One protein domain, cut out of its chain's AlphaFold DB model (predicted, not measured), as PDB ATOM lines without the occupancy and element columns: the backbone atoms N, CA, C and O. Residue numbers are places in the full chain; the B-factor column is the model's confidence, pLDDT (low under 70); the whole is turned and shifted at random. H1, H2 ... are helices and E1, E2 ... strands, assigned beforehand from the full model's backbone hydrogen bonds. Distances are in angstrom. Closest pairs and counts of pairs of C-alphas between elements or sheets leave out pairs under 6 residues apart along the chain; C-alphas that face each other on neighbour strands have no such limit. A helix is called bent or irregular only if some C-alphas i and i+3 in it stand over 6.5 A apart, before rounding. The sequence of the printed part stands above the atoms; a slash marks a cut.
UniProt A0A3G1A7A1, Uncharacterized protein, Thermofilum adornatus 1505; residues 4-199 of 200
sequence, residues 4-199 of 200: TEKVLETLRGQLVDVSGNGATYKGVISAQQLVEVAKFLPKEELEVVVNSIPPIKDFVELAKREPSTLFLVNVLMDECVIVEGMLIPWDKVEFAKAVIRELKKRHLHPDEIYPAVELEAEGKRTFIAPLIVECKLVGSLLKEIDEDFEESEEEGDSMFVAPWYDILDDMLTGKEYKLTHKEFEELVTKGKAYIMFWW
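This is residues 4 to 199 of the 200 residues of an uncharacterized protein of Thermofilum adornatus 1505 (UniProt A0A3G1A7A1). One strongly twisted sheet of seven strands curls like part of a barrel and bends back on itself at E4, so that the leaf E1 E2 E3 E7 faces the smaller leaf E5 E6. H1 to H4 cluster round the E1 E2 E3 part of the sheet, while H5, H6 and H7 pack round its E7 and E4 part. The printed part has 196 residues with seven named helices and seven named strands, in the order H1 E1 H2 H3 H4 E2 E3 H5 E4 E5 H6 E6 H7 E7; the sheet order is E1 E2 E3 E7 E4 E5 E6, all antiparallel, and the class is mixed. It is compact, with a radius of gyration of the C-alphas of 16.6 A and spans of 49 by 40 by 27 A.

The folded sheet, one sheet in two leaves, has as its hinge E4, residues 112 to 121, which bends by 54 degrees at residue 115. E4 pairs with E7, residues 193 to 198 (N 116 and O 194, 2.9 A), and forms a hairpin with E5, residues 124 to 130 (N 119 and O 126, 2.8 A). Edge strand E6, residues 164 to 166, pairs with E5 (N 165 and O 129, 3.0 A). E3, residues 80 to 89, pairs with E7 (N 195 and O 88, 2.7 A) and forms a hairpin with E2, residues 70 to 76 (N 72 and O 85, 2.8 A). E2 pairs with edge strand E1, residues 24 to 30 (N 29 and O 71, 2.8 A). H5, residues 90 to 105, is over E3 at a height over the sheet of 7.9 A; E3, H5 and E4 form a split strand-helix-strand unit, two strands of one sheet joined through a helix, with E7 between them in the sheet, and its crossover is right-handed. With residues 93 to 100 alone H5 touches H6, residues 136 to 145, at a steep tilt of 45 degrees, the C-alphas of Lys 97 and Ile 145 being closest at 4.8 A; H6 only grazes the sheet. H7, residues 181 to 189, is over E4 and runs across the strands, at 83 degrees to E4 on the local plane. H2, residues 31 to 37, and H4, residues 56 to 65, are on the same face and touch, closest at the C-alphas of Ala 31 and Ala 63, 4.4 A. H1, residues 4 to 10, and H3, residues 43 to 47, only graze the sheet. Every O i to N i+4 pair is within hydrogen-bond range in H1, H2, H3, H4, H6 and H7, and 10 of 12 are in H5.

H1 begins at C-alpha 4 (-0.202, -33.158, 6.852), and E7 ends at C-alpha 198 (15.799, -40.164, -6.749). E3 measures 26.9 A, E4 24.7 A and H5 23.2 A; H5 is irregular, with C-alphas 91 and 94 8.5 A apart.

The C-alphas of Pro 42 and Glu 155, the two farthest apart, are 49.7 A apart. The printed part has no cut; the links H1 to E1, H6 to E6 and E6 to H7 are long. The mean pLDDT of the printed part is 84.8, with residues 131 to 137, 151 to 165 and 168 to 176 under 70.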
ATOM      1  N   THR A   4      -1.604 -33.607   6.807       92.50
ATOM      2  CA  THR A   4      -0.202 -33.158   6.852       92.50
ATOM      3  C   THR A   4       0.244 -32.769   8.265       92.50
ATOM      4  O   THR A   4       1.352 -33.113   8.663       92.50
ATOM      5  N   GLU A   5      -0.626 -32.158   9.081       92.88
ATOM      6  CA  GLU A   5      -0.325 -31.857  10.492       92.88
ATOM      7  C   GLU A   5      -0.081 -33.146  11.294       92.88
ATOM      8  O   GLU A   5       0.880 -33.236  12.057       92.88
ATOM      9  N   LYS A   6      -0.899 -34.188  11.077       93.50
ATOM     10  CA  LYS A   6      -0.712 -35.499  11.728       93.50
ATOM     11  C   LYS A   6       0.569 -36.189  11.275       93.50
ATOM     12  O   LYS A   6       1.229 -36.849  12.081       93.50
ATOM     13  N   VAL A   7       0.913 -36.060   9.995       94.19
ATOM     14  CA  VAL A   7       2.171 -36.582   9.450       94.19
ATOM     15  C   VAL A   7       3.357 -35.889  10.119       94.19
ATOM     16  O   VAL A   7       4.243 -36.575  10.627       94.19
ATOM     17  N   LEU A   8       3.332 -34.557  10.223       93.50
ATOM     18  CA  LEU A   8       4.373 -33.777  10.894       93.50
ATOM     19  C   LEU A   8       4.517 -34.156  12.378       93.50
ATOM     20  O   LEU A   8       5.628 -34.302  12.882       93.50
ATOM     21  N   GLU A   9       3.402 -34.357  13.086       92.75
ATOM     22  CA  GLU A   9       3.414 -34.835  14.472       92.75
ATOM     23  C   GLU A   9       4.025 -36.235  14.602       92.75
ATOM     24  O   GLU A   9       4.822 -36.474  15.511       92.75
ATOM     25  N   THR A  10       3.685 -37.140  13.682       93.62
ATOM     26  CA  THR A  10       4.183 -38.525  13.659       93.62
ATOM     27  C   THR A  10       5.681 -38.586  13.372       93.62
ATOM     28  O   THR A  10       6.397 -39.393  13.961       93.62
ATOM     29  N   LEU A  11       6.166 -37.718  12.483       93.06
ATOM     30  CA  LEU A  11       7.562 -37.660  12.049       93.06
ATOM     31  C   LEU A  11       8.382 -36.604  12.801       93.06
ATOM     32  O   LEU A  11       9.467 -36.211  12.359       93.06
ATOM     33  N   ARG A  12       7.890 -36.133  13.951       85.62
ATOM     34  CA  ARG A  12       8.554 -35.089  14.730       85.62
ATOM     35  C   ARG A  12      10.000 -35.482  15.048       85.62
ATOM     36  O   ARG A  12      10.270 -36.543  15.605       85.62
ATOM     37  N   GLY A  13      10.931 -34.592  14.711       84.81
ATOM     38  CA  GLY A  13      12.368 -34.796  14.912       84.81
ATOM     39  C   GLY A  13      13.071 -35.592  13.810       84.81
ATOM     40  O   GLY A  13      14.280 -35.761  13.900       84.81
ATOM     41  N   GLN A  14      12.347 -36.069  12.791       87.31
ATOM     42  CA  GLN A  14      12.934 -36.622  11.561       87.31
ATOM     43  C   GLN A  14      12.907 -35.624  10.401       87.31
ATOM     44  O   GLN A  14      13.699 -35.746   9.474       87.31
ATOM     45  N   LEU A  15      11.988 -34.658  10.454       89.50
ATOM     46  CA  LEU A  15      11.802 -33.660   9.411       89.50
ATOM     47  C   LEU A  15      12.466 -32.328   9.772       89.50
ATOM     48  O   LEU A  15      12.478 -31.918  10.938       89.50
ATOM     49  N   VAL A  16      12.965 -31.642   8.749       88.25
ATOM     50  CA  VAL A  16      13.560 -30.304   8.793       88.25
ATOM     51  C   VAL A  16      12.671 -29.355   7.995       88.25
ATOM     52  O   VAL A  16      12.250 -29.697   6.895       88.25
ATOM     53  N   ASP A  17      12.375 -28.176   8.549       88.50
ATOM     54  CA  ASP A  17      11.717 -27.096   7.803       88.50
ATOM     55  C   ASP A  17      12.721 -26.485   6.823       88.50
ATOM     56  O   ASP A  17      13.621 -25.749   7.234       88.50
ATOM     57  N   VAL A  18      12.573 -26.814   5.541       85.00
ATOM     58  CA  VAL A  18      13.457 -26.328   4.470       85.00
ATOM     59  C   VAL A  18      12.990 -24.986   3.903       85.00
ATOM     60  O   VAL A  18      13.770 -24.248   3.312       85.00
ATOM     61  N   SER A  19      11.723 -24.632   4.132       83.94
ATOM     62  CA  SER A  19      11.142 -23.353   3.707       83.94
ATOM     63  C   SER A  19      11.477 -22.187   4.647       83.94
ATOM     64  O   SER A  19      11.390 -21.021   4.263       83.94
ATOM     65  N   GLY A  20      11.821 -22.492   5.903       82.94
ATOM     66  CA  GLY A  20      12.070 -21.518   6.971       82.94
ATOM     67  C   GLY A  20      10.820 -20.783   7.469       82.94
ATOM     68  O   GLY A  20      10.928 -19.899   8.321       82.94
ATOM     69  N   ASN A  21       9.640 -21.116   6.941       86.50
ATOM     70  CA  ASN A  21       8.357 -20.515   7.302       86.50
ATOM     71  C   ASN A  21       7.277 -21.558   7.645       86.50
ATOM     72  O   ASN A  21       6.113 -21.193   7.807       86.50
ATOM     73  N   GLY A  22       7.660 -22.831   7.784       87.75
ATOM     74  CA  GLY A  22       6.771 -23.941   8.104       87.75
ATOM     75  C   GLY A  22       5.877 -24.412   6.958       87.75
ATOM     76  O   GLY A  22       4.891 -25.086   7.233       87.75
ATOM     77  N   ALA A  23       6.172 -24.063   5.703       89.88
ATOM     78  CA  ALA A  23       5.403 -24.527   4.546       89.88
ATOM     79  C   ALA A  23       5.856 -25.909   4.049       89.88
ATOM     80  O   ALA A  23       5.023 -26.730   3.667       89.88
ATOM     81  N   THR A  24       7.162 -26.181   4.080       90.94
ATOM     82  CA  THR A  24       7.758 -27.382   3.478       90.94
ATOM     83  C   THR A  24       8.717 -28.050   4.447       90.94
ATOM     84  O   THR A  24       9.645 -27.417   4.958       90.94
ATOM     85  N   TYR A  25       8.517 -29.349   4.658       91.62
ATOM     86  CA  TYR A  25       9.351 -30.166   5.528       91.62
ATOM     87  C   TYR A  25       9.920 -31.371   4.781       91.62
ATOM     88  O   TYR A  25       9.154 -32.168   4.250       91.62
ATOM     89  N   LYS A  26      11.242 -31.563   4.820       91.94
ATOM     90  CA  LYS A  26      11.913 -32.736   4.235       91.94
ATOM     91  C   LYS A  26      12.572 -33.602   5.302       91.94
ATOM     92  O   LYS A  26      12.984 -33.101   6.349       91.94
ATOM     93  N   GLY A  27      12.691 -34.903   5.058       92.12
ATOM     94  CA  GLY A  27      13.464 -35.788   5.930       92.12
ATOM     95  C   GLY A  27      13.528 -37.233   5.457       92.12
ATOM     96  O   GLY A  27      12.669 -37.703   4.714       92.12
ATOM     97  N   VAL A  28      14.543 -37.959   5.927       94.31
ATOM     98  CA  VAL A  28      14.677 -39.398   5.681       94.31
ATOM     99  C   VAL A  28      14.000 -40.177   6.800       94.31
ATOM    100  O   VAL A  28      14.336 -40.023   7.975       94.31
ATOM    101  N   ILE A  29      13.074 -41.058   6.433       96.06
ATOM    102  CA  ILE A  29      12.295 -41.877   7.356       96.06
ATOM    103  C   ILE A  29      12.498 -43.368   7.086       96.06
ATOM    104  O   ILE A  29      12.831 -43.800   5.985       96.06
ATOM    105  N   SER A  30      12.289 -44.180   8.113       97.12
ATOM    106  CA  SER A  30      12.301 -45.640   7.997       97.12
ATOM    107  C   SER A  30      11.061 -46.181   7.285       97.12
ATOM    108  O   SER A  30       9.990 -45.570   7.305       97.12
ATOM    109  N   ALA A  31      11.171 -47.404   6.762       97.88
ATOM    110  CA  ALA A  31      10.040 -48.181   6.265       97.88
ATOM    111  C   ALA A  31       8.855 -48.235   7.245       97.88
ATOM    112  O   ALA A  31       7.706 -48.034   6.851       97.88
ATOM    113  N   GLN A  32       9.115 -48.455   8.538       97.56
ATOM    114  CA  GLN A  32       8.059 -48.492   9.550       97.56
ATOM    115  C   GLN A  32       7.344 -47.142   9.672       97.56
ATOM    116  O   GLN A  32       6.117 -47.101   9.730       97.56
ATOM    117  N   GLN A  33       8.093 -46.039   9.683       97.56
ATOM    118  CA  GLN A  33       7.514 -44.698   9.736       97.56
ATOM    119  C   GLN A  33       6.670 -44.397   8.498       97.56
ATOM    120  O   GLN A  33       5.571 -43.873   8.651       97.56
ATOM    121  N   LEU A  34       7.114 -44.792   7.299       98.06
ATOM    122  CA  LEU A  34       6.316 -44.633   6.081       98.06
ATOM    123  C   LEU A  34       4.987 -45.407   6.169       98.06
ATOM    124  O   LEU A  34       3.930 -44.879   5.825       98.06
ATOM    125  N   VAL A  35       5.015 -46.638   6.691       97.88
ATOM    126  CA  VAL A  35       3.802 -47.445   6.914       97.88
ATOM    127  C   VAL A  35       2.848 -46.789   7.918       97.88
ATOM    128  O   VAL A  35       1.633 -46.878   7.740       97.88
ATOM    129  N   GLU A  36       3.362 -46.138   8.964       96.94
ATOM    130  CA  GLU A  36       2.535 -45.391   9.922       96.94
ATOM    131  C   GLU A  36       1.943 -44.124   9.296       96.94
ATOM    132  O   GLU A  36       0.739 -43.898   9.406       96.94
ATOM    133  N   VAL A  37       2.756 -43.345   8.578       96.06
ATOM    134  CA  VAL A  37       2.340 -42.127   7.863       96.06
ATOM    135  C   VAL A  37       1.193 -42.415   6.899       96.06
ATOM    136  O   VAL A  37       0.190 -41.703   6.900       96.06
ATOM    137  N   ALA A  38       1.285 -43.514   6.150       96.38
ATOM    138  CA  ALA A  38       0.277 -43.918   5.178       96.38
ATOM    139  C   ALA A  38      -1.124 -44.146   5.773       96.38
ATOM    140  O   ALA A  38      -2.111 -44.068   5.048       96.38
ATOM    141  N   LYS A  39      -1.246 -44.398   7.084       95.81
ATOM    142  CA  LYS A  39      -2.550 -44.555   7.755       95.81
ATOM    143  C   LYS A  39      -3.310 -43.237   7.895       95.81
ATOM    144  O   LYS A  39      -4.514 -43.259   8.145       95.81
ATOM    145  N   PHE A  40      -2.611 -42.108   7.799       94.81
ATOM    146  CA  PHE A  40      -3.199 -40.776   7.922       94.81
ATOM    147  C   PHE A  40      -3.537 -40.153   6.572       94.81
ATOM    148  O   PHE A  40      -4.346 -39.226   6.536       94.81
ATOM    149  N   LEU A  41      -2.930 -40.649   5.493       94.06
ATOM    150  CA  LEU A  41      -3.121 -40.117   4.152       94.06
ATOM    151  C   LEU A  41      -4.521 -40.470   3.617       94.06
ATOM    152  O   LEU A  41      -4.978 -41.606   3.794       94.06
ATOM    153  N   PRO A  42      -5.210 -39.522   2.957       93.12
ATOM    154  CA  PRO A  42      -6.388 -39.823   2.154       93.12
ATOM    155  C   PRO A  42      -6.090 -40.913   1.121       93.12
ATOM    156  O   PRO A  42      -4.955 -41.075   0.666       93.12
ATOM    157  N   LYS A  43      -7.117 -41.671   0.729       92.81
ATOM    158  CA  LYS A  43      -6.941 -42.764  -0.237       92.81
ATOM    159  C   LYS A  43      -6.443 -42.234  -1.583       92.81
ATOM    160  O   LYS A  43      -5.653 -42.893  -2.246       92.81
ATOM    161  N   GLU A  44      -6.918 -41.055  -1.955       91.44
ATOM    162  CA  GLU A  44      -6.559 -40.354  -3.176       91.44
ATOM    163  C   GLU A  44      -5.049 -40.079  -3.194       91.44
ATOM    164  O   GLU A  44      -4.373 -40.519  -4.116       91.44
ATOM    165  N   GLU A  45      -4.504 -39.506  -2.118       91.44
ATOM    166  CA  GLU A  45      -3.063 -39.237  -1.966       91.44
ATOM    167  C   GLU A  45      -2.203 -40.505  -2.063       91.44
ATOM    168  O   GLU A  45      -1.099 -40.484  -2.599       91.44
ATOM    169  N   LEU A  46      -2.707 -41.650  -1.590       93.12
ATOM    170  CA  LEU A  46      -1.979 -42.920  -1.672       93.12
ATOM    171  C   LEU A  46      -1.866 -43.480  -3.096       93.12
ATOM    172  O   LEU A  46      -1.004 -44.326  -3.344       93.12
ATOM    173  N   GLU A  47      -2.763 -43.086  -3.999       93.12
ATOM    174  CA  GLU A  47      -2.905 -43.656  -5.343       93.12
ATOM    175  C   GLU A  47      -2.414 -42.727  -6.461       93.12
ATOM    176  O   GLU A  47      -2.259 -43.194  -7.592       93.12
ATOM    177  N   VAL A  48      -2.162 -41.450  -6.159       89.81
ATOM    178  CA  VAL A  48      -1.696 -40.452  -7.128       89.81
ATOM    179  C   VAL A  48      -0.285 -40.778  -7.621       89.81
ATOM    180  O   VAL A  48       0.598 -41.147  -6.854       89.81
ATOM    181  N   VAL A  49      -0.092 -40.615  -8.929       86.38
ATOM    182  CA  VAL A  49       1.214 -40.605  -9.598       86.38
ATOM    183  C   VAL A  49       1.524 -39.155  -9.956       86.38
ATOM    184  O   VAL A  49       0.711 -38.506 -10.616       86.38
ATOM    185  N   VAL A  50       2.691 -38.664  -9.548       82.69
ATOM    186  CA  VAL A  50       3.199 -37.318  -9.861       82.69
ATOM    187  C   VAL A  50       4.520 -37.496 -10.596       82.69
ATOM    188  O   VAL A  50       5.333 -38.257 -10.112       82.69
ATOM    189  N   ASN A  51       4.739 -36.871 -11.757       82.06
ATOM    190  CA  ASN A  51       6.042 -36.873 -12.458       82.06
ATOM    191  C   ASN A  51       6.760 -38.241 -12.548       82.06
ATOM    192  O   ASN A  51       7.949 -38.346 -12.298       82.06
ATOM    193  N   SER A  52       6.050 -39.320 -12.894       86.50
ATOM    194  CA  SER A  52       6.614 -40.691 -12.936       86.50
ATOM    195  C   SER A  52       7.043 -41.272 -11.574       86.50
ATOM    196  O   SER A  52       7.505 -42.413 -11.517       86.50
ATOM    197  N   ILE A  53       6.814 -40.558 -10.472       90.69
ATOM    198  CA  ILE A  53       6.981 -41.047  -9.105       90.69
ATOM    199  C   ILE A  53       5.935 -42.138  -8.839       90.69
ATOM    200  O   ILE A  53       4.737 -41.932  -9.086       90.69
ATOM    201  N   PRO A  54       6.341 -43.311  -8.322       93.50
ATOM    202  CA  PRO A  54       5.402 -44.325  -7.871       93.50
ATOM    203  C   PRO A  54       4.395 -43.783  -6.850       93.50
ATOM    204  O   PRO A  54       4.740 -42.963  -6.002       93.50
ATOM    205  N   PRO A  55       3.148 -44.275  -6.857       95.00
ATOM    206  CA  PRO A  55       2.183 -43.878  -5.845       95.00
ATOM    207  C   PRO A  55       2.651 -44.335  -4.456       95.00
ATOM    208  O   PRO A  55       3.233 -45.414  -4.311       95.00
ATOM    209  N   ILE A  56       2.346 -43.559  -3.411       96.31
ATOM    210  CA  ILE A  56       2.816 -43.822  -2.034       96.31
ATOM    211  C   ILE A  56       2.461 -45.235  -1.568       96.31
ATOM    212  O   ILE A  56       3.247 -45.874  -0.866       96.31
ATOM    213  N   LYS A  57       1.308 -45.775  -1.988       96.69
ATOM    214  CA  LYS A  57       0.926 -47.158  -1.671       96.69
ATOM    215  C   LYS A  57       1.980 -48.186  -2.096       96.69
ATOM    216  O   LYS A  57       2.177 -49.161  -1.375       96.69
ATOM    217  N   ASP A  58       2.675 -47.967  -3.210       96.50
ATOM    218  CA  ASP A  58       3.679 -48.896  -3.724       96.50
ATOM    219  C   ASP A  58       4.940 -48.841  -2.861       96.50
ATOM    220  O   ASP A  58       5.474 -49.883  -2.478       96.50
ATOM    221  N   PHE A  59       5.360 -47.638  -2.456       97.12
ATOM    222  CA  PHE A  59       6.438 -47.468  -1.483       97.12
ATOM    223  C   PHE A  59       6.083 -48.083  -0.124       97.12
ATOM    224  O   PHE A  59       6.925 -48.710   0.508       97.12
ATOM    225  N   VAL A  60       4.825 -47.989   0.313       97.56
ATOM    226  CA  VAL A  60       4.336 -48.619   1.553       97.56
ATOM    227  C   VAL A  60       4.335 -50.146   1.450       97.56
ATOM    228  O   VAL A  60       4.665 -50.833   2.419       97.56
ATOM    229  N   GLU A  61       3.953 -50.711   0.305       97.31
ATOM    230  CA  GLU A  61       4.066 -52.151   0.060       97.31
ATOM    231  C   GLU A  61       5.523 -52.608   0.062       97.31
ATOM    232  O   GLU A  61       5.840 -53.643   0.657       97.31
ATOM    233  N   LEU A  62       6.408 -51.822  -0.550       96.50
ATOM    234  CA  LEU A  62       7.842 -52.067  -0.559       96.50
ATOM    235  C   LEU A  62       8.414 -52.010   0.858       96.50
ATOM    236  O   LEU A  62       9.059 -52.963   1.278       96.50
ATOM    237  N   ALA A  63       8.089 -50.977   1.631       97.50
ATOM    238  CA  ALA A  63       8.494 -50.803   3.024       97.50
ATOM    239  C   ALA A  63       8.100 -51.996   3.913       97.50
ATOM    240  O   ALA A  63       8.845 -52.400   4.803       97.50
ATOM    241  N   LYS A  64       6.935 -52.608   3.663       97.38
ATOM    242  CA  LYS A  64       6.503 -53.820   4.383       97.38
ATOM    243  C   LYS A  64       7.321 -55.056   4.007       97.38
ATOM    244  O   LYS A  64       7.486 -55.940   4.844       97.38
ATOM    245  N   ARG A  65       7.767 -55.152   2.751       95.69
ATOM    246  CA  ARG A  65       8.558 -56.285   2.239       95.69
ATOM    247  C   ARG A  65      10.034 -56.149   2.580       95.69
ATOM    248  O   ARG A  65      10.671 -57.161   2.852       95.69
ATOM    249  N   GLU A  66      10.543 -54.922   2.582       96.00
ATOM    250  CA  GLU A  66      11.937 -54.600   2.840       96.00
ATOM    251  C   GLU A  66      12.079 -53.516   3.929       96.00
ATOM    252  O   GLU A  66      12.192 -52.325   3.627       96.00
ATOM    253  N   PRO A  67      12.068 -53.913   5.216       96.19
ATOM    254  CA  PRO A  67      12.092 -52.976   6.337       96.19
ATOM    255  C   PRO A  67      13.397 -52.187   6.501       96.19
ATOM    256  O   PRO A  67      13.410 -51.218   7.259       96.19
ATOM    257  N   SER A  68      14.497 -52.600   5.856       96.69
ATOM    258  CA  SER A  68      15.770 -51.868   5.942       96.69
ATOM    259  C   SER A  68      15.873 -50.703   4.957       96.69
ATOM    260  O   SER A  68      16.830 -49.938   5.035       96.69
ATOM    261  N   THR A  69      14.924 -50.567   4.029       97.62
ATOM    262  CA  THR A  69      14.871 -49.424   3.115       97.62
ATOM    263  C   THR A  69      14.445 -48.160   3.857       97.62
ATOM    264  O   THR A  69      13.548 -48.183   4.710       97.62
ATOM    265  N   LEU A  70      15.091 -47.047   3.523       97.88
ATOM    266  CA  LEU A  70      14.706 -45.716   3.980       97.88
ATOM    267  C   LEU A  70      14.075 -44.932   2.828       97.88
ATOM    268  O   LEU A  70      14.281 -45.247   1.658       97.88
ATOM    269  N   PHE A  71      13.311 -43.905   3.175       97.19
ATOM    270  CA  PHE A  71      12.562 -43.097   2.224       97.19
ATOM    271  C   PHE A  71      12.800 -41.629   2.520       97.19
ATOM    272  O   PHE A  71      12.665 -41.206   3.668       97.19
ATOM    273  N   LEU A  72      13.140 -40.864   1.495       95.00
ATOM    274  CA  LEU A  72      13.122 -39.419   1.572       95.00
ATOM    275  C   LEU A  72      11.698 -38.946   1.315       95.00
ATOM    276  O   LEU A  72      11.102 -39.278   0.289       95.00
ATOM    277  N   VAL A  73      11.164 -38.182   2.260       94.62
ATOM    278  CA  VAL A  73       9.823 -37.620   2.165       94.62
ATOM    279  C   VAL A  73       9.861 -36.106   2.202       94.62
ATOM    280  O   VAL A  73      10.621 -35.514   2.972       94.62
ATOM    281  N   ASN A  74       8.976 -35.509   1.417       92.69
ATOM    282  CA  ASN A  74       8.652 -34.096   1.435       92.69
ATOM    283  C   ASN A  74       7.188 -33.931   1.862       92.69
ATOM    284  O   ASN A  74       6.293 -34.601   1.350       92.69
ATOM    285  N   VAL A  75       6.942 -33.081   2.851       93.69
ATOM    286  CA  VAL A  75       5.613 -32.761   3.370       93.69
ATOM    287  C   VAL A  75       5.335 -31.298   3.062       93.69
ATOM    288  O   VAL A  75       5.923 -30.403   3.674       93.69
ATOM    289  N   LEU A  76       4.408 -31.074   2.134       92.31
ATOM    290  CA  LEU A  76       3.877 -29.759   1.799       92.31
ATOM    291  C   LEU A  76       2.657 -29.506   2.683       92.31
ATOM    292  O   LEU A  76       1.639 -30.194   2.573       92.31
ATOM    293  N   MET A  77       2.784 -28.568   3.621       93.62
ATOM    294  CA  MET A  77       1.735 -28.291   4.599       93.62
ATOM    295  C   MET A  77       0.434 -27.883   3.914       93.62
ATOM    296  O   MET A  77       0.433 -27.079   2.993       93.62
ATOM    297  N   ASP A  78      -0.674 -28.460   4.386       90.75
ATOM    298  CA  ASP A  78      -2.026 -28.273   3.848       90.75
ATOM    299  C   ASP A  78      -2.223 -28.732   2.390       90.75
ATOM    300  O   ASP A  78      -3.300 -28.544   1.826       90.75
ATOM    301  N   GLU A  79      -1.226 -29.409   1.814       90.62
ATOM    302  CA  GLU A  79      -1.241 -29.861   0.424       90.62
ATOM    303  C   GLU A  79      -1.081 -31.379   0.319       90.62
ATOM    304  O   GLU A  79      -2.079 -32.076   0.148       90.62
ATOM    305  N   CYS A  80       0.140 -31.914   0.433       91.44
ATOM    306  CA  CYS A  80       0.412 -33.329   0.161       91.44
ATOM    307  C   CYS A  80       1.672 -33.866   0.863       91.44
ATOM    308  O   CYS A  80       2.399 -33.150   1.556       91.44
ATOM    309  N   VAL A  81       1.904 -35.170   0.700       93.56
ATOM    310  CA  VAL A  81       3.155 -35.847   1.064       93.56
ATOM    311  C   VAL A  81       3.713 -36.493  -0.195       93.56
ATOM    312  O   VAL A  81       2.978 -37.171  -0.901       93.56
ATOM    313  N   ILE A  82       5.002 -36.316  -0.456       92.75
ATOM    314  CA  ILE A  82       5.703 -36.861  -1.618       92.75
ATOM    315  C   ILE A  82       6.852 -37.733  -1.113       92.75
ATOM    316  O   ILE A  82       7.494 -37.413  -0.112       92.75
ATOM    317  N   VAL A  83       7.092 -38.860  -1.781       94.69
ATOM    318  CA  VAL A  83       8.294 -39.678  -1.582       94.69
ATOM    319  C   VAL A  83       9.227 -39.384  -2.755       94.69
ATOM    320  O   VAL A  83       9.017 -39.911  -3.842       94.69
ATOM    321  N   GLU A  84      10.213 -38.517  -2.534       91.38
ATOM    322  CA  GLU A  84      11.171 -38.039  -3.555       91.38
ATOM    323  C   GLU A  84      12.375 -38.979  -3.693       91.38
ATOM    324  O   GLU A  84      13.129 -38.929  -4.655       91.38
ATOM    325  N   GLY A  85      12.573 -39.891  -2.738       93.94
ATOM    326  CA  GLY A  85      13.704 -40.800  -2.813       93.94
ATOM    327  C   GLY A  85      13.538 -42.079  -2.019       93.94
ATOM    328  O   GLY A  85      12.818 -42.155  -1.021       93.94
ATOM    329  N   MET A  86      14.266 -43.101  -2.452       96.06
ATOM    330  CA  MET A  86      14.337 -44.394  -1.791       96.06
ATOM    331  C   MET A  86      15.796 -44.813  -1.634       96.06
ATOM    332  O   MET A  86      16.524 -44.926  -2.614       96.06
ATOM    333  N   LEU A  87      16.210 -45.077  -0.396       96.75
ATOM    334  CA  LEU A  87      17.564 -45.481  -0.042       96.75
ATOM    335  C   LEU A  87      17.556 -46.968   0.320       96.75
ATOM    336  O   LEU A  87      17.174 -47.365   1.426       96.75
ATOM    337  N   ILE A  88      17.959 -47.800  -0.633       97.00
ATOM    338  CA  ILE A  88      18.088 -49.248  -0.462       97.00
ATOM    339  C   ILE A  88      19.483 -49.536   0.102       97.00
ATOM    340  O   ILE A  88      20.449 -49.047  -0.469       97.00
ATOM    341  N   PRO A  89      19.649 -50.328   1.175       95.75
ATOM    342  CA  PRO A  89      20.979 -50.673   1.673       95.75
ATOM    343  C   PRO A  89      21.894 -51.247   0.590       95.75
ATOM    344  O   PRO A  89      21.461 -52.035  -0.255       95.75
ATOM    345  N   TRP A  90      23.167 -50.852   0.621       92.62
ATOM    346  CA  TRP A  90      24.150 -51.194  -0.411       92.62
ATOM    347  C   TRP A  90      24.338 -52.703  -0.607       92.62
ATOM    348  O   TRP A  90      24.609 -53.163  -1.709       92.62
ATOM    349  N   ASP A  91      24.153 -53.499   0.445       92.69
ATOM    350  CA  ASP A  91      24.238 -54.961   0.409       92.69
ATOM    351  C   ASP A  91      23.008 -55.637  -0.231       92.69
ATOM    352  O   ASP A  91      22.998 -56.855  -0.425       92.69
ATOM    353  N   LYS A  92      21.982 -54.866  -0.620       94.62
ATOM    354  CA  LYS A  92      20.732 -55.346  -1.232       94.62
ATOM    355  C   LYS A  92      20.621 -55.030  -2.725       94.62
ATOM    356  O   LYS A  92      19.534 -54.768  -3.238       94.62
ATOM    357  N   VAL A  93      21.734 -55.132  -3.449       92.12
ATOM    358  CA  VAL A  93      21.826 -54.895  -4.905       92.12
ATOM    359  C   VAL A  93      20.775 -55.675  -5.704       92.12
ATOM    360  O   VAL A  93      20.111 -55.116  -6.570       92.12
ATOM    361  N   GLU A  94      20.571 -56.961  -5.403       94.06
ATOM    362  CA  GLU A  94      19.595 -57.789  -6.128       94.06
ATOM    363  C   GLU A  94      18.150 -57.321  -5.913       94.06
ATOM    364  O   GLU A  94      17.314 -57.412  -6.814       94.06
ATOM    365  N   PHE A  95      17.860 -56.761  -4.738       95.12
ATOM    366  CA  PHE A  95      16.578 -56.123  -4.483       95.12
ATOM    367  C   PHE A  95      16.449 -54.820  -5.279       95.12
ATOM    368  O   PHE A  95      15.432 -54.632  -5.943       95.12
ATOM    369  N   ALA A  96      17.485 -53.974  -5.310       94.75
ATOM    370  CA  ALA A  96      17.499 -52.762  -6.133       94.75
ATOM    371  C   ALA A  96      17.263 -53.071  -7.624       94.75
ATOM    372  O   ALA A  96      16.373 -52.481  -8.236       94.75
ATOM    373  N   LYS A  97      17.959 -54.079  -8.175       93.75
ATOM    374  CA  LYS A  97      17.753 -54.611  -9.538       93.75
ATOM    375  C   LYS A  97      16.303 -55.036  -9.780       93.75
ATOM    376  O   LYS A  97      15.732 -54.764 -10.837       93.75
ATOM    377  N   ALA A  98      15.687 -55.725  -8.821       94.00
ATOM    378  CA  ALA A  98      14.293 -56.143  -8.940       94.00
ATOM    379  C   ALA A  98      13.333 -54.943  -8.946       94.00
ATOM    380  O   ALA A  98      12.394 -54.930  -9.744       94.00
ATOM    381  N   VAL A  99      13.584 -53.937  -8.103       94.69
ATOM    382  CA  VAL A  99      12.752 -52.730  -8.032       94.69
ATOM    383  C   VAL A  99      12.844 -51.928  -9.326       94.69
ATOM    384  O   VAL A  99      11.808 -51.680  -9.937       94.69
ATOM    385  N   ILE A 100      14.047 -51.584  -9.800       92.81
ATOM    386  CA  ILE A 100      14.198 -50.773 -11.019       92.81
ATOM    387  C   ILE A 100      13.609 -51.467 -12.252       92.81
ATOM    388  O   ILE A 100      12.935 -50.832 -13.058       92.81
ATOM    389  N   ARG A 101      13.742 -52.796 -12.369       92.31
ATOM    390  CA  ARG A 101      13.084 -53.566 -13.440       92.31
ATOM    391  C   ARG A 101      11.564 -53.455 -13.389       92.31
ATOM    392  O   ARG A 101      10.925 -53.417 -14.437       92.31
ATOM    393  N   GLU A 102      10.971 -53.450 -12.199       93.50
ATOM    394  CA  GLU A 102       9.520 -53.329 -12.047       93.50
ATOM    395  C   GLU A 102       9.031 -51.904 -12.326       93.50
ATOM    396  O   GLU A 102       8.049 -51.717 -13.046       93.50
ATOM    397  N   LEU A 103       9.765 -50.910 -11.834       93.00
ATOM    398  CA  LEU A 103       9.563 -49.498 -12.140       93.00
ATOM    399  C   LEU A 103       9.609 -49.240 -13.651       93.00
ATOM    400  O   LEU A 103       8.684 -48.637 -14.206       93.00
ATOM    401  N   LYS A 104      10.610 -49.807 -14.343       89.81
ATOM    402  CA  LYS A 104      10.768 -49.670 -15.795       89.81
ATOM    403  C   LYS A 104       9.570 -50.194 -16.586       89.81
ATOM    404  O   LYS A 104       9.112 -49.534 -17.511       89.81
ATOM    405  N   LYS A 105       8.992 -51.336 -16.197       92.31
ATOM    406  CA  LYS A 105       7.786 -51.884 -16.860       92.31
ATOM    407  C   LYS A 105       6.583 -50.947 -16.768       92.31
ATOM    408  O   LYS A 105       5.701 -50.982 -17.626       92.31
ATOM    409  N   ARG A 106       6.521 -50.152 -15.702       92.81
ATOM    410  CA  ARG A 106       5.398 -49.269 -15.379       92.81
ATOM    411  C   ARG A 106       5.629 -47.822 -15.801       92.81
ATOM    412  O   ARG A 106       4.729 -47.018 -15.601       92.81
ATOM    413  N   HIS A 107       6.771 -47.528 -16.421       89.88
ATOM    414  CA  HIS A 107       7.192 -46.177 -16.794       89.88
ATOM    415  C   HIS A 107       7.293 -45.230 -15.585       89.88
ATOM    416  O   HIS A 107       6.942 -44.058 -15.675       89.88
ATOM    417  N   LEU A 108       7.724 -45.763 -14.436       91.38
ATOM    418  CA  LEU A 108       7.883 -45.033 -13.173       91.38
ATOM    419  C   LEU A 108       9.367 -44.942 -12.808       91.38
ATOM    420  O   LEU A 108       9.822 -45.570 -11.856       91.38
ATOM    421  N   HIS A 109      10.153 -44.279 -13.645       85.19
ATOM    422  CA  HIS A 109      11.611 -44.301 -13.546       85.19
ATOM    423  C   HIS A 109      12.106 -43.237 -12.563       85.19
ATOM    424  O   HIS A 109      11.542 -42.147 -12.585       85.19
ATOM    425  N   PRO A 110      13.105 -43.532 -11.711       90.50
ATOM    426  CA  PRO A 110      13.847 -42.476 -11.034       90.50
ATOM    427  C   PRO A 110      14.582 -41.625 -12.071       90.50
ATOM    428  O   PRO A 110      15.002 -42.150 -13.106       90.50
ATOM    429  N   ASP A 111      14.738 -40.340 -11.781       87.50
ATOM    430  CA  ASP A 111      15.536 -39.427 -12.599       87.50
ATOM    431  C   ASP A 111      17.024 -39.753 -12.465       87.50
ATOM    432  O   ASP A 111      17.766 -39.715 -13.446       87.50
ATOM    433  N   GLU A 112      17.448 -40.150 -11.261       86.19
ATOM    434  CA  GLU A 112      18.837 -40.492 -10.976       86.19
ATOM    435  C   GLU A 112      18.965 -41.713 -10.052       86.19
ATOM    436  O   GLU A 112      18.145 -41.961  -9.158       86.19
ATOM    437  N   ILE A 113      20.042 -42.480 -10.260       88.38
ATOM    438  CA  ILE A 113      20.449 -43.589  -9.395       88.38
ATOM    439  C   ILE A 113      21.922 -43.408  -9.029       88.38
ATOM    440  O   ILE A 113      22.796 -43.450  -9.892       88.38
ATOM    441  N   TYR A 114      22.209 -43.239  -7.739       87.00
ATOM    442  CA  TYR A 114      23.558 -42.948  -7.239       87.00
ATOM    443  C   TYR A 114      23.772 -43.497  -5.819       87.00
ATOM    444  O   TYR A 114      22.811 -43.868  -5.140       87.00
ATOM    445  N   PRO A 115      25.021 -43.612  -5.327       89.06
ATOM    446  CA  PRO A 115      25.259 -43.977  -3.937       89.06
ATOM    447  C   PRO A 115      24.876 -42.834  -2.994       89.06
ATOM    448  O   PRO A 115      25.174 -41.674  -3.252       89.06
ATOM    449  N   ALA A 116      24.327 -43.170  -1.837       90.62
ATOM    450  CA  ALA A 116      24.198 -42.258  -0.710       90.62
ATOM    451  C   ALA A 116      24.818 -42.893   0.533       90.62
ATOM    452  O   ALA A 116      24.853 -44.119   0.667       90.62
ATOM    453  N   VAL A 117      25.302 -42.080   1.467       90.94
ATOM    454  CA  VAL A 117      25.814 -42.582   2.746       90.94
ATOM    455  C   VAL A 117      25.253 -41.820   3.928       90.94
ATOM    456  O   VAL A 117      24.953 -40.633   3.860       90.94
ATOM    457  N   GLU A 118      25.147 -42.526   5.044       92.56
ATOM    458  CA  GLU A 118      24.755 -41.981   6.329       92.56
ATOM    459  C   GLU A 118      25.986 -41.630   7.167       92.56
ATOM    460  O   GLU A 118      26.822 -42.484   7.479       92.56
ATOM    461  N   LEU A 119      26.040 -40.384   7.622       88.31
ATOM    462  CA  LEU A 119      27.064 -39.850   8.506       88.31
ATOM    463  C   LEU A 119      26.444 -39.249   9.769       88.31
ATOM    464  O   LEU A 119      25.250 -38.959   9.840       88.31
ATOM    465  N   GLU A 120      27.287 -39.041  10.775       84.75
ATOM    466  CA  GLU A 120      26.963 -38.180  11.908       84.75
ATOM    467  C   GLU A 120      27.705 -36.854  11.728       84.75
ATOM    468  O   GLU A 120      28.934 -36.812  11.781       84.75
ATOM    469  N   ALA A 121      26.966 -35.773  11.485       76.06
ATOM    470  CA  ALA A 121      27.507 -34.431  11.327       76.06
ATOM    471  C   ALA A 121      26.838 -33.497  12.338       76.06
ATOM    472  O   ALA A 121      25.616 -33.437  12.429       76.06
ATOM    473  N   GLU A 122      27.642 -32.779  13.129       78.06
ATOM    474  CA  GLU A 122      27.145 -31.821  14.136       78.06
ATOM    475  C   GLU A 122      26.143 -32.438  15.138       78.06
ATOM    476  O   GLU A 122      25.212 -31.782  15.604       78.06
ATOM    477  N   GLY A 123      26.331 -33.721  15.473       76.62
ATOM    478  CA  GLY A 123      25.452 -34.465  16.383       76.62
ATOM    479  C   GLY A 123      24.092 -34.830  15.780       76.62
ATOM    480  O   GLY A 123      23.167 -35.175  16.515       76.62
ATOM    481  N   LYS A 124      23.953 -34.737  14.453       78.25
ATOM    482  CA  LYS A 124      22.761 -35.135  13.704       78.25
ATOM    483  C   LYS A 124      23.105 -36.218  12.691       78.25
ATOM    484  O   LYS A 124      24.211 -36.273  12.159       78.25
ATOM    485  N   ARG A 125      22.123 -37.080  12.431       84.44
ATOM    486  CA  ARG A 125      22.165 -38.041  11.330       84.44
ATOM    487  C   ARG A 125      21.990 -37.266  10.026       84.44
ATOM    488  O   ARG A 125      20.981 -36.586   9.869       84.44
ATOM    489  N   THR A 126      22.956 -37.380   9.128       85.88
ATOM    490  CA  THR A 126      22.978 -36.689   7.837       85.88
ATOM    491  C   THR A 126      23.162 -37.717   6.739       85.88
ATOM    492  O   THR A 126      23.954 -38.648   6.889       85.88
ATOM    493  N   PHE A 127      22.436 -37.549   5.642       89.06
ATOM    494  CA  PHE A 127      22.574 -38.385   4.462       89.06
ATOM    495  C   PHE A 127      23.172 -37.545   3.361       89.06
ATOM    496  O   PHE A 127      22.664 -36.467   3.073       89.06
ATOM    497  N   ILE A 128      24.258 -38.033   2.781       86.56
ATOM    498  CA  ILE A 128      24.942 -37.323   1.716       86.56
ATOM    499  C   ILE A 128      24.989 -38.166   0.451       86.56
ATOM    500  O   ILE A 128      25.122 -39.390   0.529       86.56
ATOM    501  N   ALA A 129      24.941 -37.506  -0.701       83.62
ATOM    502  CA  ALA A 129      25.122 -38.111  -2.019       83.62
ATOM    503  C   ALA A 129      26.173 -37.336  -2.836       83.62
ATOM    504  O   ALA A 129      26.288 -36.123  -2.643       83.62
ATOM    505  N   PRO A 130      26.970 -37.994  -3.698       74.38
ATOM    506  CA  PRO A 130      27.974 -37.325  -4.516       74.38
ATOM    507  C   PRO A 130      27.311 -36.604  -5.694       74.38
ATOM    508  O   PRO A 130      26.380 -37.137  -6.287       74.38
ATOM    509  N   LEU A 131      27.833 -35.440  -6.096       64.75
ATOM    510  CA  LEU A 131      27.346 -34.763  -7.311       64.75
ATOM    511  C   LEU A 131      27.765 -35.488  -8.605       64.75
ATOM    512  O   LEU A 131      27.099 -35.365  -9.623       64.75
ATOM    513  N   ILE A 132      28.913 -36.178  -8.590       63.69
ATOM    514  CA  ILE A 132      29.463 -36.901  -9.744       63.69
ATOM    515  C   ILE A 132      30.095 -38.206  -9.257       63.69
ATOM    516  O   ILE A 132      30.918 -38.217  -8.333       63.69
ATOM    517  N   VAL A 133      29.720 -39.314  -9.897       64.75
ATOM    518  CA  VAL A 133      30.318 -40.635  -9.681       64.75
ATOM    519  C   VAL A 133      31.427 -40.851 -10.707       64.75
ATOM    520  O   VAL A 133      31.146 -41.176 -11.853       64.75
ATOM    521  N   GLU A 134      32.686 -40.708 -10.285       63.59
ATOM    522  CA  GLU A 134      33.857 -40.989 -11.139       63.59
ATOM    523  C   GLU A 134      34.601 -42.279 -10.743       63.59
ATOM    524  O   GLU A 134      35.682 -42.578 -11.245       63.59
ATOM    525  N   CYS A 135      34.024 -43.084  -9.848       63.97
ATOM    526  CA  CYS A 135      34.577 -44.380  -9.468       63.97
ATOM    527  C   CYS A 135      34.027 -45.496 -10.348       63.97
ATOM    528  O   CYS A 135      32.859 -45.863 -10.224       63.97
ATOM    529  N   LYS A 136      34.905 -46.144 -11.113       67.38
ATOM    530  CA  LYS A 136      34.568 -47.321 -11.923       67.38
ATOM    531  C   LYS A 136      33.901 -48.454 -11.133       67.38
ATOM    532  O   LYS A 136      32.980 -49.072 -11.641       67.38
ATOM    533  N   LEU A 137      34.308 -48.718  -9.883       68.25
ATOM    534  CA  LEU A 137      33.686 -49.768  -9.054       68.25
ATOM    535  C   LEU A 137      32.212 -49.458  -8.756       68.25
ATOM    536  O   LEU A 137      31.354 -50.331  -8.868       68.25
ATOM    537  N   VAL A 138      31.928 -48.212  -8.374       74.00
ATOM    538  CA  VAL A 138      30.564 -47.746  -8.098       74.00
ATOM    539  C   VAL A 138      29.775 -47.668  -9.397       74.00
ATOM    540  O   VAL A 138      28.672 -48.198  -9.451       74.00
ATOM    541  N   GLY A 139      30.355 -47.085 -10.447       76.00
ATOM    542  CA  GLY A 139      29.738 -46.971 -11.765       76.00
ATOM    543  C   GLY A 139      29.350 -48.329 -12.346       76.00
ATOM    544  O   GLY A 139      28.221 -48.487 -12.795       76.00
ATOM    545  N   SER A 140      30.215 -49.342 -12.243       78.94
ATOM    546  CA  SER A 140      29.885 -50.699 -12.692       78.94
ATOM    547  C   SER A 140      28.760 -51.335 -11.892       78.94
ATOM    548  O   SER A 140      27.893 -51.974 -12.481       78.94
ATOM    549  N   LEU A 141      28.707 -51.128 -10.573       80.06
ATOM    550  CA  LEU A 141      27.586 -51.627  -9.778       80.06
ATOM    551  C   LEU A 141      26.272 -50.915 -10.135       80.06
ATOM    552  O   LEU A 141      25.232 -51.565 -10.238       80.06
ATOM    553  N   LEU A 142      26.311 -49.598 -10.340       82.94
ATOM    554  CA  LEU A 142      25.145 -48.827 -10.773       82.94
ATOM    555  C   LEU A 142      24.679 -49.269 -12.158       82.94
ATOM    556  O   LEU A 142      23.485 -49.468 -12.339       82.94
ATOM    557  N   LYS A 143      25.601 -49.554 -13.079       84.06
ATOM    558  CA  LYS A 143      25.295 -50.119 -14.397       84.06
ATOM    559  C   LYS A 143      24.716 -51.529 -14.344       84.06
ATOM    560  O   LYS A 143      23.889 -51.899 -15.171       84.06
ATOM    561  N   GLU A 144      25.117 -52.339 -13.365       85.19
ATOM    562  CA  GLU A 144      24.462 -53.627 -13.131       85.19
ATOM    563  C   GLU A 144      23.010 -53.470 -12.651       85.19
ATOM    564  O   GLU A 144      22.186 -54.363 -12.875       85.19
ATOM    565  N   ILE A 145      22.707 -52.388 -11.930       85.00
ATOM    566  CA  ILE A 145      21.360 -52.078 -11.438       85.00
ATOM    567  C   ILE A 145      20.526 -51.487 -12.572       85.00
ATOM    568  O   ILE A 145      19.426 -51.972 -12.844       85.00
ATOM    569  N   ASP A 146      21.074 -50.490 -13.251       82.62
ATOM    570  CA  ASP A 146      20.482 -49.795 -14.373       82.62
ATOM    571  C   ASP A 146      21.422 -49.823 -15.580       82.62
ATOM    572  O   ASP A 146      22.400 -49.087 -15.646       82.62
ATOM    573  N   GLU A 147      21.095 -50.664 -16.561       78.75
ATOM    574  CA  GLU A 147      21.887 -50.828 -17.786       78.75
ATOM    575  C   GLU A 147      22.045 -49.527 -18.594       78.75
ATOM    576  O   GLU A 147      22.978 -49.430 -19.392       78.75
ATOM    577  N   ASP A 148      21.164 -48.540 -18.378       77.25
ATOM    578  CA  ASP A 148      21.209 -47.232 -19.039       77.25
ATOM    579  C   ASP A 148      22.180 -46.250 -18.339       77.25
ATOM    580  O   ASP A 148      22.398 -45.147 -18.838       77.25
ATOM    581  N   PHE A 149      22.792 -46.637 -17.209       76.38
ATOM    582  CA  PHE A 149      23.760 -45.814 -16.480       76.38
ATOM    583  C   PHE A 149      25.075 -45.641 -17.262       76.38
ATOM    584  O   PHE A 149      25.733 -46.617 -17.650       76.38
ATOM    585  N   GLU A 150      25.498 -44.389 -17.442       70.62
ATOM    586  CA  GLU A 150      26.777 -44.044 -18.067       70.62
ATOM    587  C   GLU A 150      27.926 -44.145 -17.049       70.62
ATOM    588  O   GLU A 150      28.026 -43.373 -16.098       70.62
ATOM    589  N   GLU A 151      28.815 -45.120 -17.245       65.31
ATOM    590  CA  GLU A 151      30.032 -45.269 -16.440       65.31
ATOM    591  C   GLU A 151      31.056 -44.176 -16.769       65.31
ATOM    592  O   GLU A 151      31.328 -43.904 -17.939       65.31
ATOM    593  N   SER A 152      31.709 -43.628 -15.744       62.00
ATOM    594  CA  SER A 152      32.900 -42.801 -15.934       62.00
ATOM    595  C   SER A 152      34.090 -43.642 -16.424       62.00
ATOM    596  O   SER A 152      34.306 -44.775 -15.984       62.00
ATOM    597  N   GLU A 153      34.910 -43.068 -17.309       56.88
ATOM    598  CA  GLU A 153      36.144 -43.706 -17.804       56.88
ATOM    599  C   GLU A 153      37.377 -43.421 -16.922       56.88
ATOM    600  O   GLU A 153      38.450 -43.975 -17.172       56.88
ATOM    601  N   GLU A 154      37.255 -42.573 -15.895       57.59
ATOM    602  CA  GLU A 154      38.395 -42.144 -15.077       57.59
ATOM    603  C   GLU A 154      38.837 -43.203 -14.047       57.59
ATOM    604  O   GLU A 154      38.038 -43.793 -13.317       57.59
ATOM    605  N   GLU A 155      40.152 -43.444 -13.979       50.72
ATOM    606  CA  GLU A 155      40.803 -44.266 -12.955       50.72
ATOM    607  C   GLU A 155      41.505 -43.345 -11.943       50.72
ATOM    608  O   GLU A 155      42.477 -42.665 -12.278       50.72
ATOM    609  N   GLY A 156      41.046 -43.333 -10.689       51.84
ATOM    610  CA  GLY A 156      41.661 -42.551  -9.614       51.84
ATOM    611  C   GLY A 156      41.420 -43.144  -8.222       51.84
ATOM    612  O   GLY A 156      40.427 -43.823  -7.986       51.84
ATOM    613  N   ASP A 157      42.327 -42.864  -7.276       49.56
ATOM    614  CA  ASP A 157      42.194 -43.248  -5.849       49.56
ATOM    615  C   ASP A 157      41.051 -42.494  -5.130       49.56
ATOM    616  O   ASP A 157      40.628 -42.856  -4.027       49.56
ATOM    617  N   SER A 158      40.565 -41.414  -5.744       51.53
ATOM    618  CA  SER A 158      39.431 -40.613  -5.289       51.53
ATOM    619  C   SER A 158      38.158 -41.161  -5.935       51.53
ATOM    620  O   SER A 158      38.042 -41.151  -7.154       51.53
ATOM    621  N   MET A 159      37.200 -41.631  -5.129       53.28
ATOM    622  CA  MET A 159      35.989 -42.280  -5.648       53.28
ATOM    623  C   MET A 159      34.980 -41.314  -6.302       53.28
ATOM    624  O   MET A 159      34.103 -41.749  -7.042       53.28
ATOM    625  N   PHE A 160      35.036 -40.022  -5.986       55.72
ATOM    626  CA  PHE A 160      34.007 -39.061  -6.380       55.72
ATOM    627  C   PHE A 160      34.660 -37.705  -6.623       55.72
ATOM    628  O   PHE A 160      35.275 -37.150  -5.709       55.72
ATOM    629  N   VAL A 161      34.518 -37.157  -7.828       47.47
ATOM    630  CA  VAL A 161      34.951 -35.789  -8.136       47.47
ATOM    631  C   VAL A 161      33.745 -34.881  -8.047       47.47
ATOM    632  O   VAL A 161      33.247 -34.358  -9.028       47.47
ATOM    633  N   ALA A 162      33.252 -34.710  -6.828       52.19
ATOM    634  CA  ALA A 162      32.465 -33.551  -6.456       52.19
ATOM    635  C   ALA A 162      32.159 -33.585  -4.960       52.19
ATOM    636  O   ALA A 162      32.150 -34.660  -4.351       52.19
ATOM    637  N   PRO A 163      31.901 -32.422  -4.350       54.16
ATOM    638  CA  PRO A 163      31.289 -32.377  -3.033       54.16
ATOM    639  C   PRO A 163      30.079 -33.300  -2.940       54.16
ATOM    640  O   PRO A 163      29.263 -33.380  -3.857       54.16
ATOM    641  N   TRP A 164      29.977 -34.001  -1.817       58.47
ATOM    642  CA  TRP A 164      28.716 -34.620  -1.464       58.47
ATOM    643  C   TRP A 164      27.839 -33.590  -0.761       58.47
ATOM    644  O   TRP A 164      28.357 -32.774   0.008       58.47
ATOM    645  N   TYR A 165      26.534 -33.663  -0.994       62.16
ATOM    646  CA  TYR A 165      25.555 -32.721  -0.457       62.16
ATOM    647  C   TYR A 165      24.576 -33.419   0.464       62.16
ATOM    648  O   TYR A 165      24.290 -34.599   0.270       62.16
ATOM    649  N   ASP A 166      24.084 -32.688   1.465       71.31
ATOM    650  CA  ASP A 166      22.966 -33.154   2.278       71.31
ATOM    651  C   ASP A 166      21.736 -33.284   1.377       71.31
ATOM    652  O   ASP A 166      21.292 -32.302   0.789       71.31
ATOM    653  N   ILE A 167      21.189 -34.493   1.267       74.69
ATOM    654  CA  ILE A 167      20.028 -34.763   0.404       74.69
ATOM    655  C   ILE A 167      18.746 -34.073   0.901       74.69
ATOM    656  O   ILE A 167      17.720 -34.118   0.230       74.69
ATOM    657  N   LEU A 168      18.773 -33.490   2.106       69.44
ATOM    658  CA  LEU A 168      17.682 -32.687   2.661       69.44
ATOM    659  C   LEU A 168      17.797 -31.197   2.325       69.44
ATOM    660  O   LEU A 168      16.881 -30.439   2.641       69.44
ATOM    661  N   ASP A 169      18.913 -30.775   1.740       66.50
ATOM    662  CA  ASP A 169      19.222 -29.381   1.465       66.50
ATOM    663  C   ASP A 169      19.276 -29.133  -0.047       66.50
ATOM    664  O   ASP A 169      20.340 -29.173  -0.664       66.50
ATOM    665  N   ASP A 170      18.121 -28.810  -0.641       52.28
ATOM    666  CA  ASP A 170      18.029 -28.350  -2.041       52.28
ATOM    667  C   ASP A 170      18.876 -27.082  -2.277       52.28
ATOM    668  O   ASP A 170      19.210 -26.725  -3.408       52.28
ATOM    669  N   MET A 171      19.221 -26.366  -1.202       41.34
ATOM    670  CA  MET A 171      19.923 -25.095  -1.232       41.34
ATOM    671  C   MET A 171      21.425 -25.237  -1.029       41.34
ATOM    672  O   MET A 171      21.981 -24.329  -0.423       41.34
ATOM    673  N   LEU A 172      22.074 -26.306  -1.532       50.34
ATOM    674  CA  LEU A 172      23.539 -26.455  -1.629       50.34
ATOM    675  C   LEU A 172      24.256 -25.530  -0.631       50.34
ATOM    676  O   LEU A 172      24.909 -24.577  -1.070       50.34
ATOM    677  N   THR A 173      24.075 -25.698   0.694       48.09
ATOM    678  CA  THR A 173      24.512 -24.690   1.701       48.09
ATOM    679  C   THR A 173      26.030 -24.450   1.704       48.09
ATOM    680  O   THR A 173      26.581 -23.758   2.560       48.09
ATOM    681  N   GLY A 174      26.735 -25.018   0.727       52.53
ATOM    682  CA  GLY A 174      28.155 -24.930   0.483       52.53
ATOM    683  C   GLY A 174      28.913 -25.918   1.347       52.53
ATOM    684  O   GLY A 174      30.142 -25.915   1.327       52.53
ATOM    685  N   LYS A 175      28.210 -26.749   2.131       63.75
ATOM    686  CA  LYS A 175      28.852 -27.744   2.975       63.75
ATOM    687  C   LYS A 175      29.215 -28.958   2.141       63.75
ATOM    688  O   LYS A 175      28.472 -29.922   2.019       63.75
ATOM    689  N   GLU A 176      30.398 -28.861   1.567       69.44
ATOM    690  CA  GLU A 176      31.030 -29.928   0.822       69.44
ATOM    691  C   GLU A 176      31.544 -31.009   1.774       69.44
ATOM    692  O   GLU A 176      32.421 -30.758   2.608       69.44
ATOM    693  N   TYR A 177      31.041 -32.230   1.624       71.56
ATOM    694  CA  TYR A 177      31.659 -33.396   2.244       71.56
ATOM    695  C   TYR A 177      32.597 -34.073   1.243       71.56
ATOM    696  O   TYR A 177      32.363 -34.067   0.033       71.56
ATOM    697  N   LYS A 178      33.679 -34.661   1.757       72.06
ATOM    698  CA  LYS A 178      34.637 -35.452   0.979       72.06
ATOM    699  C   LYS A 178      34.824 -36.787   1.675       72.06
ATOM    700  O   LYS A 178      35.060 -36.812   2.880       72.06
ATOM    701  N   LEU A 179      34.721 -37.867   0.909       74.06
ATOM    702  CA  LEU A 179      34.951 -39.228   1.377       74.06
ATOM    703  C   LEU A 179      36.029 -39.875   0.520       74.06
ATOM    704  O   LEU A 179      35.941 -39.896  -0.707       74.06
ATOM    705  N   THR A 180      37.051 -40.403   1.179       76.31
ATOM    706  CA  THR A 180      38.039 -41.279   0.552       76.31
ATOM    707  C   THR A 180      37.438 -42.658   0.278       76.31
ATOM    708  O   THR A 180      36.432 -43.044   0.876       76.31
ATOM    709  N   HIS A 181      38.095 -43.442  -0.583       75.75
ATOM    710  CA  HIS A 181      37.671 -44.814  -0.874       75.75
ATOM    711  C   HIS A 181      37.538 -45.667   0.391       75.75
ATOM    712  O   HIS A 181      36.499 -46.272   0.647       75.75
ATOM    713  N   LYS A 182      38.565 -45.632   1.240       81.38
ATOM    714  CA  LYS A 182      38.585 -46.382   2.493       81.38
ATOM    715  C   LYS A 182      37.443 -45.975   3.432       81.38
ATOM    716  O   LYS A 182      36.835 -46.834   4.059       81.38
ATOM    717  N   GLU A 183      37.139 -44.681   3.538       84.94
ATOM    718  CA  GLU A 183      36.027 -44.207   4.373       84.94
ATOM    719  C   GLU A 183      34.677 -44.692   3.839       84.94
ATOM    720  O   GLU A 183      33.828 -45.109   4.626       84.94
ATOM    721  N   PHE A 184      34.491 -44.707   2.518       84.00
ATOM    722  CA  PHE A 184      33.297 -45.280   1.906       84.00
ATOM    723  C   PHE A 184      33.181 -46.788   2.176       84.00
ATOM    724  O   PHE A 184      32.141 -47.236   2.655       84.00
ATOM    725  N   GLU A 185      34.238 -47.575   1.958       83.75
ATOM    726  CA  GLU A 185      34.241 -49.018   2.256       83.75
ATOM    727  C   GLU A 185      33.945 -49.309   3.737       83.75
ATOM    728  O   GLU A 185      33.226 -50.254   4.081       83.75
ATOM    729  N   GLU A 186      34.460 -48.473   4.642       89.94
ATOM    730  CA  GLU A 186      34.138 -48.560   6.062       89.94
ATOM    731  C   GLU A 186      32.653 -48.289   6.332       89.94
ATOM    732  O   GLU A 186      32.061 -48.956   7.184       89.94
ATOM    733  N   LEU A 187      32.034 -47.333   5.634       90.94
ATOM    734  CA  LEU A 187      30.599 -47.055   5.743       90.94
ATOM    735  C   LEU A 187      29.757 -48.198   5.175       90.94
ATOM    736  O   LEU A 187      28.790 -48.598   5.822       90.94
ATOM    737  N   VAL A 188      30.160 -48.780   4.044       89.12
ATOM    738  CA  VAL A 188      29.542 -49.995   3.487       89.12
ATOM    739  C   VAL A 188      29.569 -51.117   4.525       89.12
ATOM    740  O   VAL A 188      28.532 -51.690   4.847       89.12
ATOM    741  N   THR A 189      30.729 -51.368   5.138       91.06
ATOM    742  CA  THR A 189      30.894 -52.410   6.169       91.06
ATOM    743  C   THR A 189      30.043 -52.142   7.417       91.06
ATOM    744  O   THR A 189      29.583 -53.072   8.078       91.06
ATOM    745  N   LYS A 190      29.811 -50.867   7.748       93.69
ATOM    746  CA  LYS A 190      28.950 -50.435   8.863       93.69
ATOM    747  C   LYS A 190      27.454 -50.446   8.512       93.69
ATOM    748  O   LYS A 190      26.654 -50.094   9.376       93.69
ATOM    749  N   GLY A 191      27.071 -50.812   7.284       92.94
ATOM    750  CA  GLY A 191      25.680 -50.772   6.821       92.94
ATOM    751  C   GLY A 191      25.133 -49.349   6.668       92.94
ATOM    752  O   GLY A 191      23.946 -49.122   6.863       92.94
ATOM    753  N   LYS A 192      26.013 -48.383   6.381       94.31
ATOM    754  CA  LYS A 192      25.701 -46.951   6.254       94.31
ATOM    755  C   LYS A 192      25.814 -46.434   4.821       94.31
ATOM    756  O   LYS A 192      25.850 -45.226   4.616       94.31
ATOM    757  N   ALA A 193      25.896 -47.328   3.845       92.88
ATOM    758  CA  ALA A 193      25.858 -46.990   2.431       92.88
ATOM    759  C   ALA A 193      24.560 -47.509   1.813       92.88
ATOM    760  O   ALA A 193      24.053 -48.567   2.202       92.88
ATOM    761  N   TYR A 194      24.049 -46.770   0.840       94.50
ATOM    762  CA  TYR A 194      22.763 -47.003   0.208       94.50
ATOM    763  C   TYR A 194      22.863 -46.770  -1.299       94.50
ATOM    764  O   TYR A 194      23.632 -45.934  -1.761       94.50
ATOM    765  N   ILE A 195      22.065 -47.511  -2.053       93.94
ATOM    766  CA  ILE A 195      21.712 -47.228  -3.438       93.94
ATOM    767  C   ILE A 195      20.481 -46.328  -3.377       93.94
ATOM    768  O   ILE A 195      19.440 -46.735  -2.854       93.94
ATOM    769  N   MET A 196      20.612 -45.105  -3.870       93.50
ATOM    770  CA  MET A 196      19.554 -44.111  -3.853       93.50
ATOM    771  C   MET A 196      18.873 -44.059  -5.211       93.50
ATOM    772  O   MET A 196      19.541 -43.944  -6.233       93.50
ATOM    773  N   PHE A 197      17.550 -44.185  -5.208       93.88
ATOM    774  CA  PHE A 197      16.696 -43.874  -6.350       93.88
ATOM    775  C   PHE A 197      16.065 -42.519  -6.049       93.88
ATOM    776  O   PHE A 197      15.420 -42.393  -5.003       93.88
ATOM    777  N   TRP A 198      16.283 -41.533  -6.914       91.19
ATOM    778  CA  TRP A 198      15.799 -40.164  -6.749       91.19
ATOM    779  C   TRP A 198      14.758 -39.808  -7.807       91.19
ATOM    780  O   TRP A 198      14.903 -40.195  -8.965       91.19
ATOM    781  N   TRP A 199      13.743 -39.056  -7.395       90.00
ATOM    782  CA  TRP A 199      12.766 -38.415  -8.260       90.00
ATOM    783  C   TRP A 199      12.656 -36.929  -7.902       90.00
ATOM    784  O   TRP A 199      12.497 -36.611  -6.721       90.00
TER     785      TRP A 199